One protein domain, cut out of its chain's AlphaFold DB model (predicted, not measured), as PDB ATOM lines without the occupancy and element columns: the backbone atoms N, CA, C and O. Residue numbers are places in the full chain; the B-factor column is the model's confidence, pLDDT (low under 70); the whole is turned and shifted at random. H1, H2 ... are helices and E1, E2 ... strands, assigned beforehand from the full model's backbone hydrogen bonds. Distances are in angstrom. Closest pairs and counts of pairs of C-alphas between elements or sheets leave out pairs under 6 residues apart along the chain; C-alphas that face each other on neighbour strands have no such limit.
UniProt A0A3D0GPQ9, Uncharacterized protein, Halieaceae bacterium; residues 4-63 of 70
ATOM      1  N   HIS A   4      44.044  -5.199  28.085       90.38
ATOM      2  CA  HIS A   4      43.786  -5.922  26.843       90.38
ATOM      3  C   HIS A   4      43.676  -7.423  27.121       90.38
ATOM      4  O   HIS A   4      44.586  -8.015  27.699       90.38
ATOM      5  N   LEU A   5      42.561  -8.019  26.698       89.31
ATOM      6  CA  LEU A   5      42.343  -9.460  26.666       89.31
ATOM      7  C   LEU A   5      42.474  -9.957  25.224       89.31
ATOM      8  O   LEU A   5      41.746  -9.496  24.342       89.31
ATOM      9  N   ASP A   6      43.369 -10.919  25.019       91.12
ATOM     10  CA  ASP A   6      43.532 -11.664  23.770       91.12
ATOM     11  C   ASP A   6      43.016 -13.092  23.990       91.12
ATOM     12  O   ASP A   6      43.546 -13.835  24.820       91.12
ATOM     13  N   ILE A   7      41.929 -13.445  23.303       89.75
ATOM     14  CA  ILE A   7      41.237 -14.725  23.459       89.75
ATOM     15  C   ILE A   7      41.338 -15.497  22.149       89.75
ATOM     16  O   ILE A   7      40.954 -14.987  21.094       89.75
ATOM     17  N   ARG A   8      41.812 -16.746  22.226       90.44
ATOM     18  CA  ARG A   8      42.027 -17.619  21.067       90.44
ATOM     19  C   ARG A   8      41.551 -19.037  21.345       90.44
ATOM     20  O   ARG A   8      41.816 -19.582  22.417       90.44
ATOM     21  N   THR A   9      40.896 -19.650  20.369       88.88
ATOM     22  CA  THR A   9      40.535 -21.069  20.418       88.88
ATOM     23  C   THR A   9      41.765 -21.937  20.149       88.88
ATOM     24  O   THR A   9      42.442 -21.755  19.138       88.88
ATOM     25  N   ILE A  10      42.044 -22.897  21.035       87.19
ATOM     26  CA  ILE A  10      43.208 -23.796  20.923       87.19
ATOM     27  C   ILE A  10      42.855 -25.097  20.180       87.19
ATOM     28  O   ILE A  10      43.672 -25.598  19.412       87.19
ATOM     29  N   GLY A  11      41.648 -25.646  20.365       77.62
ATOM     30  CA  GLY A  11      41.252 -26.910  19.738       77.62
ATOM     31  C   GLY A  11      39.738 -27.171  19.781       77.62
ATOM     32  O   GLY A  11      39.168 -27.057  20.867       77.62
ATOM     33  N   PRO A  12      39.092 -27.542  18.651       78.31
ATOM     34  CA  PRO A  12      39.650 -27.581  17.292       78.31
ATOM     35  C   PRO A  12      40.076 -26.183  16.804       78.31
ATOM     36  O   PRO A  12      39.586 -25.164  17.292       78.31
ATOM     37  N   GLN A  13      41.050 -26.121  15.893       73.50
ATOM     38  CA  GLN A  13      41.597 -24.845  15.428       73.50
ATOM     39  C   GLN A  13      40.497 -24.012  14.762       73.50
ATOM     40  O   GLN A  13      39.741 -24.525  13.941       73.50
ATOM     41  N   SER A  14      40.400 -22.738  15.145       68.88
ATOM     42  CA  SER A  14      39.358 -21.819  14.668       68.88
ATOM     43  C   SER A  14      37.925 -22.281  14.950       68.88
ATOM     44  O   SER A  14      37.002 -21.819  14.281       68.88
ATOM     45  N   ALA A  15      37.701 -23.149  15.949       78.19
ATOM     46  CA  ALA A  15      36.344 -23.322  16.456       78.19
ATOM     47  C   ALA A  15      35.824 -21.956  16.909       78.19
ATOM     48  O   ALA A  15      36.558 -21.169  17.519       78.19
ATOM     49  N   LEU A  16      34.565 -21.698  16.590       85.56
ATOM     50  CA  LEU A  16      33.895 -20.440  16.860       85.56
ATOM     51  C   LEU A  16      33.184 -20.581  18.204       85.56
ATOM     52  O   LEU A  16      32.121 -21.176  18.224       85.56
ATOM     53  N   PRO A  17      33.736 -20.170  19.357       84.44
ATOM     54  CA  PRO A  17      32.955 -20.092  20.584       84.44
ATOM     55  C   PRO A  17      31.924 -18.949  20.495       84.44
ATOM     56  O   PRO A  17      32.078 -18.048  19.670       84.44
ATOM     57  N   PRO A  18      30.953 -18.887  21.425       88.88
ATOM     58  CA  PRO A  18      29.909 -17.853  21.452       88.88
ATOM     59  C   PRO A  18      30.407 -16.408  21.408       88.88
ATOM     60  O   PRO A  18      29.691 -15.489  21.031       88.88
ATOM     61  N   ILE A  19      31.654 -16.199  21.813       89.81
ATOM     62  CA  ILE A  19      32.274 -14.889  21.880       89.81
ATOM     63  C   ILE A  19      33.106 -14.563  20.639       89.81
ATOM     64  O   ILE A  19      33.683 -13.491  20.614       89.81
ATOM     65  N   THR A  20      33.247 -15.388  19.603       87.00
ATOM     66  CA  THR A  20      33.986 -14.968  18.391       87.00
ATOM     67  C   THR A  20      33.520 -15.677  17.129       87.00
ATOM     68  O   THR A  20      33.257 -16.871  17.120       87.00
ATOM     69  N   GLU A  21      33.489 -14.913  16.042       81.12
ATOM     70  CA  GLU A  21      33.140 -15.366  14.694       81.12
ATOM     71  C   GLU A  21      34.337 -15.956  13.932       81.12
ATOM     72  O   GLU A  21      34.163 -16.498  12.847       81.12
ATOM     73  N   THR A  22      35.556 -15.871  14.483       84.31
ATOM     74  CA  THR A  22      36.793 -16.340  13.824       84.31
ATOM     75  C   THR A  22      37.646 -17.274  14.686       84.31
ATOM     76  O   THR A  22      38.686 -17.749  14.238       84.31
ATOM     77  N   GLY A  23      37.257 -17.513  15.943       86.19
ATOM     78  CA  GLY A  23      38.103 -18.204  16.925       86.19
ATOM     79  C   GLY A  23      39.169 -17.305  17.567       86.19
ATOM     80  O   GLY A  23      39.960 -17.781  18.380       86.19
ATOM     81  N   HIS A  24      39.175 -16.006  17.251       89.62
ATOM     82  CA  HIS A  24      40.021 -14.987  17.874       89.62
ATOM     83  C   HIS A  24      39.196 -13.757  18.280       89.62
ATOM     84  O   HIS A  24      38.323 -13.311  17.530       89.62
ATOM     85  N   ARG A  25      39.472 -13.160  19.445       91.19
ATOM     86  CA  ARG A  25      38.918 -11.853  19.828       91.19
ATOM     87  C   ARG A  25      39.915 -11.041  20.649       91.19
ATOM     88  O   ARG A  25      40.383 -11.496  21.687       91.19
ATOM     89  N   SER A  26      40.102  -9.787  20.241       92.31
ATOM     90  CA  SER A  26      40.711  -8.737  21.062       92.31
ATOM     91  C   SER A  26      39.624  -7.938  21.779       92.31
ATOM     92  O   SER A  26      38.656  -7.495  21.154       92.31
ATOM     93  N   HIS A  27      39.767  -7.748  23.090       90.50
ATOM     94  CA  HIS A  27      38.821  -6.978  23.897       90.50
ATOM     95  C   HIS A  27      39.557  -6.035  24.850       90.50
ATOM     96  O   HIS A  27      40.415  -6.456  25.626       90.50
ATOM     97  N   PHE A  28      39.209  -4.751  24.792       91.38
ATOM     98  CA  PHE A  28      39.752  -3.722  25.672       91.38
ATOM     99  C   PHE A  28      38.787  -3.460  26.816       91.38
ATOM    100  O   PHE A  28      37.593  -3.259  26.592       91.38
ATOM    101  N   ILE A  29      39.309  -3.452  28.036       88.94
ATOM    102  CA  ILE A  29      38.488  -3.350  29.238       88.94
ATOM    103  C   ILE A  29      39.253  -2.657  30.355       88.94
ATOM    104  O   ILE A  29      40.483  -2.686  30.406       88.94
ATOM    105  N   HIS A  30      38.531  -1.996  31.254       88.88
ATOM    106  CA  HIS A  30      39.164  -1.414  32.424       88.88
ATOM    107  C   HIS A  30      39.692  -2.532  33.343       88.88
ATOM    108  O   HIS A  30      38.927  -3.445  33.660       88.88
ATOM    109  N   PRO A  31      40.956  -2.473  33.810       84.56
ATOM    110  CA  PRO A  31      41.538  -3.534  34.635       84.56
ATOM    111  C   PRO A  31      40.734  -3.855  35.900       84.56
ATOM    112  O   PRO A  31      40.691  -5.005  36.307       84.56
ATOM    113  N   SER A  32      40.028  -2.874  36.474       85.88
ATOM    114  CA  SER A  32      39.180  -3.086  37.660       85.88
ATOM    115  C   SER A  32      37.977  -4.007  37.429       85.88
ATOM    116  O   SER A  32      37.315  -4.370  38.386       85.88
ATOM    117  N   ILE A  33      37.634  -4.324  36.178       81.62
ATOM    118  CA  ILE A  33      36.548  -5.266  35.861       81.62
ATOM    119  C   ILE A  33      37.089  -6.709  35.859       81.62
ATOM    120  O   ILE A  33      36.334  -7.664  36.020       81.62
ATOM    121  N   ILE A  34      38.405  -6.876  35.692       76.62
ATOM    122  CA  ILE A  34      39.095  -8.166  35.724       76.62
ATOM    123  C   ILE A  34      39.779  -8.292  37.091       76.62
ATOM    124  O   ILE A  34      40.998  -8.211  37.200       76.62
ATOM    125  N   GLU A  35      38.989  -8.436  38.153       70.69
ATOM    126  CA  GLU A  35      39.546  -8.689  39.492       70.69
ATOM    127  C   GLU A  35      40.130 -10.109  39.602       70.69
ATOM    128  O   GLU A  35      41.121 -10.315  40.295       70.69
ATOM    129  N   ASP A  36      39.567 -11.067  38.850       70.12
ATOM    130  CA  ASP A  36      40.066 -12.437  38.697       70.12
ATOM    131  C   ASP A  36      40.174 -12.797  37.204       70.12
ATOM    132  O   ASP A  36      39.173 -12.921  36.478       70.12
ATOM    133  N   ALA A  37      41.412 -12.906  36.717       60.12
ATOM    134  CA  ALA A  37      41.716 -13.216  35.328       60.12
ATOM    135  C   ALA A  37      41.289 -14.658  35.000       60.12
ATOM    136  O   ALA A  37      42.017 -15.616  35.227       60.12
ATOM    137  N   GLY A  38      40.087 -14.801  34.444       67.38
ATOM    138  CA  GLY A  38      39.500 -16.085  34.048       67.38
ATOM    139  C   GLY A  38      38.011 -16.159  34.375       67.38
ATOM    140  O   GLY A  38      37.214 -16.543  33.516       67.38
ATOM    141  N   GLY A  39      37.614 -15.676  35.557       82.62
ATOM    142  CA  GLY A  39      36.209 -15.606  35.971       82.62
ATOM    143  C   GLY A  39      35.368 -14.718  35.051       82.62
ATOM    144  O   GLY A  39      34.286 -15.119  34.619       82.62
ATOM    145  N   TYR A  40      35.907 -13.556  34.662       88.00
ATOM    146  CA  TYR A  40      35.255 -12.642  33.717       88.00
ATOM    147  C   TYR A  40      34.985 -13.302  32.356       88.00
ATOM    148  O   TYR A  40      33.856 -13.296  31.866       88.00
ATOM    149  N   VAL A  41      36.016 -13.910  31.753       88.50
ATOM    150  CA  VAL A  41      35.907 -14.533  30.423       88.50
ATOM    151  C   VAL A  41      34.955 -15.727  30.465       88.50
ATOM    152  O   VAL A  41      34.127 -15.881  29.569       88.50
ATOM    153  N   LEU A  42      35.004 -16.537  31.525       88.69
ATOM    154  CA  LEU A  42      34.085 -17.660  31.690       88.69
ATOM    155  C   LEU A  42      32.631 -17.197  31.842       88.69
ATOM    156  O   LEU A  42      31.738 -17.775  31.219       88.69
ATOM    157  N   ALA A  43      32.377 -16.163  32.647       90.31
ATOM    158  CA  ALA A  43      31.041 -15.590  32.800       90.31
ATOM    159  C   ALA A  43      30.515 -15.027  31.471       90.31
ATOM    160  O   ALA A  43      29.347 -15.223  31.132       90.31
ATOM    161  N   TRP A  44      31.390 -14.395  30.690       90.94
ATOM    162  CA  TRP A  44      31.058 -13.895  29.363       90.94
ATOM    163  C   TRP A  44      30.677 -15.023  28.398       90.94
ATOM    164  O   TRP A  44      29.595 -14.973  27.817       90.94
ATOM    165  N   ILE A  45      31.496 -16.074  28.295       91.06
ATOM    166  CA  ILE A  45      31.194 -17.244  27.455       91.06
ATOM    167  C   ILE A  45      29.858 -17.869  27.864       91.06
ATOM    168  O   ILE A  45      29.029 -18.143  27.001       91.06
ATOM    169  N   LYS A  46      29.619 -18.052  29.170       92.12
ATOM    170  CA  LYS A  46      28.356 -18.604  29.680       92.12
ATOM    171  C   LYS A  46      27.157 -17.754  29.284       92.12
ATOM    172  O   LYS A  46      26.136 -18.306  28.900       92.12
ATOM    173  N   ARG A  47      27.268 -16.428  29.369       92.94
ATOM    174  CA  ARG A  47      26.192 -15.515  28.973       92.94
ATOM    175  C   ARG A  47      25.903 -15.604  27.474       92.94
ATOM    176  O   ARG A  47      24.744 -15.743  27.095       92.94
ATOM    177  N   GLU A  48      26.935 -15.529  26.636       93.25
ATOM    178  CA  GLU A  48      26.765 -15.542  25.176       93.25
ATOM    179  C   GLU A  48      26.331 -16.917  24.650       93.25
ATOM    180  O   GLU A  48      25.636 -16.990  23.641       93.25
ATOM    181  N   ALA A  49      26.633 -18.006  25.367       91.31
ATOM    182  CA  ALA A  49      26.173 -19.351  25.017       91.31
ATOM    183  C   ALA A  49      24.639 -19.499  24.980       91.31
ATOM    184  O   ALA A  49      24.131 -20.401  24.324       91.31
ATOM    185  N   TYR A  50      23.892 -18.616  25.650       92.06
ATOM    186  CA  TYR A  50      22.424 -18.596  25.605       92.06
ATOM    187  C   TYR A  50      21.865 -17.475  24.723       92.06
ATOM    188  O   TYR A  50      20.650 -17.279  24.658       92.06
ATOM    189  N   ALA A  51      22.723 -16.704  24.054       90.19
ATOM    190  CA  ALA A  51      22.275 -15.592  23.241       90.19
ATOM    191  C   ALA A  51      21.611 -16.097  21.941       90.19
ATOM    192  O   ALA A  51      22.123 -17.017  21.300       90.19
ATOM    193  N   PRO A  52      20.513 -15.467  21.476       88.75
ATOM    194  CA  PRO A  52      19.796 -15.925  20.283       88.75
ATOM    195  C   PRO A  52      20.649 -15.997  19.012       88.75
ATOM    196  O   PRO A  52      20.374 -16.809  18.135       88.75
ATOM    197  N   HIS A  53      21.666 -15.141  18.881       84.50
ATOM    198  CA  HIS A  53      22.566 -15.174  17.728       84.50
ATOM    199  C   HIS A  53      23.450 -16.427  17.741       84.50
ATOM    200  O   HIS A  53      23.632 -17.053  16.701       84.50
ATOM    201  N   TRP A  54      23.943 -16.826  18.916       87.69
ATOM    202  CA  TRP A  54      24.786 -18.001  19.072       87.69
ATOM    203  C   TRP A  54      23.990 -19.289  18.863       87.69
ATOM    204  O   TRP A  54      24.422 -20.158  18.112       87.69
ATOM    205  N   LEU A  55      22.780 -19.369  19.422       86.25
ATOM    206  CA  LEU A  55      21.894 -20.519  19.215       86.25
ATOM    207  C   LEU A  55      21.587 -20.748  17.726       86.25
ATOM    208  O   LEU A  55      21.596 -21.886  17.274       86.25
ATOM    209  N   LYS A  56      21.396 -19.680  16.936       85.50
ATOM    210  CA  LYS A  56      21.233 -19.791  15.472       85.50
ATOM    211  C   LYS A  56      22.464 -20.387  14.793       85.50
ATOM    212  O   LYS A  56      22.317 -21.229  13.914       85.50
ATOM    213  N   ILE A  57      23.659 -19.948  15.188       82.06
ATOM    214  CA  ILE A  57      24.922 -20.482  14.667       82.06
ATOM    215  C   ILE A  57      25.038 -21.967  15.025       82.06
ATOM    216  O   ILE A  57      25.322 -22.774  14.146       82.06
ATOM    217  N   GLN A  58      24.737 -22.346  16.270       83.88
ATOM    218  CA  GLN A  58      24.736 -23.750  16.686       83.88
ATOM    219  C   GLN A  58      23.753 -24.592  15.877       83.88
ATOM    220  O   GLN A  58      24.157 -25.620  15.356       83.88
ATOM    221  N   THR A  59      22.510 -24.143  15.681       81.06
ATOM    222  CA  THR A  59      21.534 -24.871  14.851       81.06
ATOM    223  C   THR A  59      22.009 -25.049  13.406       81.06
ATOM    224  O   THR A  59      21.778 -26.104  12.825       81.06
ATOM    225  N   LEU A  60      22.692 -24.057  12.820       76.38
ATOM    226  CA  LEU A  60      23.270 -24.181  11.475       76.38
ATOM    227  C   LEU A  60      24.417 -25.201  11.422       76.38
ATOM    228  O   LEU A  60      24.525 -25.928  10.440       76.38
ATOM    229  N   PHE A  61      25.261 -25.260  12.456       72.62
ATOM    230  CA  PHE A  61      26.341 -26.249  12.556       72.62
ATOM    231  C   PHE A  61      25.840 -27.658  12.903       72.62
ATOM    232  O   PHE A  61      26.449 -28.638  12.484       72.62
ATOM    233  N   GLU A  62      24.760 -27.764  13.677       70.56
ATOM    234  CA  GLU A  62      24.148 -29.029  14.096       70.56
ATOM    235  C   GLU A  62      23.184 -29.601  13.054       70.56
ATOM    236  O   GLU A  62      22.839 -30.778  13.149       70.56
ATOM    237  N   GLN A  63      22.755 -28.821  12.054       66.94
ATOM    238  CA  GLN A  63      22.036 -29.382  10.916       66.94
ATOM    239  C   GLN A  63      22.972 -30.321  10.136       66.94
ATOM    240  O   GLN A  63      23.917 -29.831   9.510       66.94
TER     241      GLN A  63
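Overview. This is residues 4 to 63 of the 70 residues of an uncharacterized protein of Halieaceae bacterium (UniProt A0A3D0GPQ9). Picture a two-stranded hairpin, E1 and E2, at one side of an elongated model, and two short helices, H1 and H2, that make a corner near their ends, with H2 leading off toward the far end. The hairpin's long loop, residues 9 to 23, folds back from the strands toward the middle of the whole, and its part around residues 16 to 20 reaches toward the corner of the helices. You will find 60 residues printed, with two named strands and two named helices in the order E1, E2, H1, H2; the sheet has the order E1 - E2 and is antiparallel. The class is mixed, helices and strands. The whole is only just loose, close to compact, with a radius of gyration of the C-alphas of 12.6 A and spans of 41 by 23 by 15 A.

Along the chain. Find C-alpha 4 at (43.786, -5.922, 26.843); from there E1 runs over residues 4 to 8, 13.2 A from first to last C-alpha. Go on past residues 9 to 23 to E2, residues 24 to 29, which measures 16.3 A. Next look for C-alpha 39 at (36.209, -15.606, 35.971), where H1 begins; it takes residues 39 to 48 and is 14.3 A long. H2, residues 52 to 62, is 15.1 A long and ends with C-alpha 62 at (24.148, -29.029, 14.096).

Arrangement. Begin with E1 and E2, a hairpin of antiparallel neighbour strands whose directions stand at 161 degrees. Look at C-alphas 4 and 28, which face each other at 4.7 A, and at C-alphas 8 and 24, which face each other at 4.6 A. Across this pair N 5 and O 27 are within hydrogen-bond range at 2.9 A, and so are N 25 and O 7 at 2.9 A. H1 is apart from E1, and H2 is apart from both E1 and E2. H1 and H2 are close but not clearly touching; their closest C-alphas are those of Glu 48 and Trp 54, 6.9 A apart. Their lines are about perpendicular, at 76 degrees. In H1 and H2 every O i to N i+4 pair is within hydrogen-bond range.

Size, cuts and confidence. Look for the two C-alphas farthest apart, those of Ser 32 and Gln 63, at 41.2 A. The printed part runs from residue 4 to residue 63 and has no cut. The link from E1 to E2 is long, with 15 residues; that from E2 to H1 is short, with 9, and that from H1 to H2 is tight, with 3. The mean pLDDT of the printed part is 84.3, and you will find values under 70 at residue 14, residues 37 to 38 and residue 63.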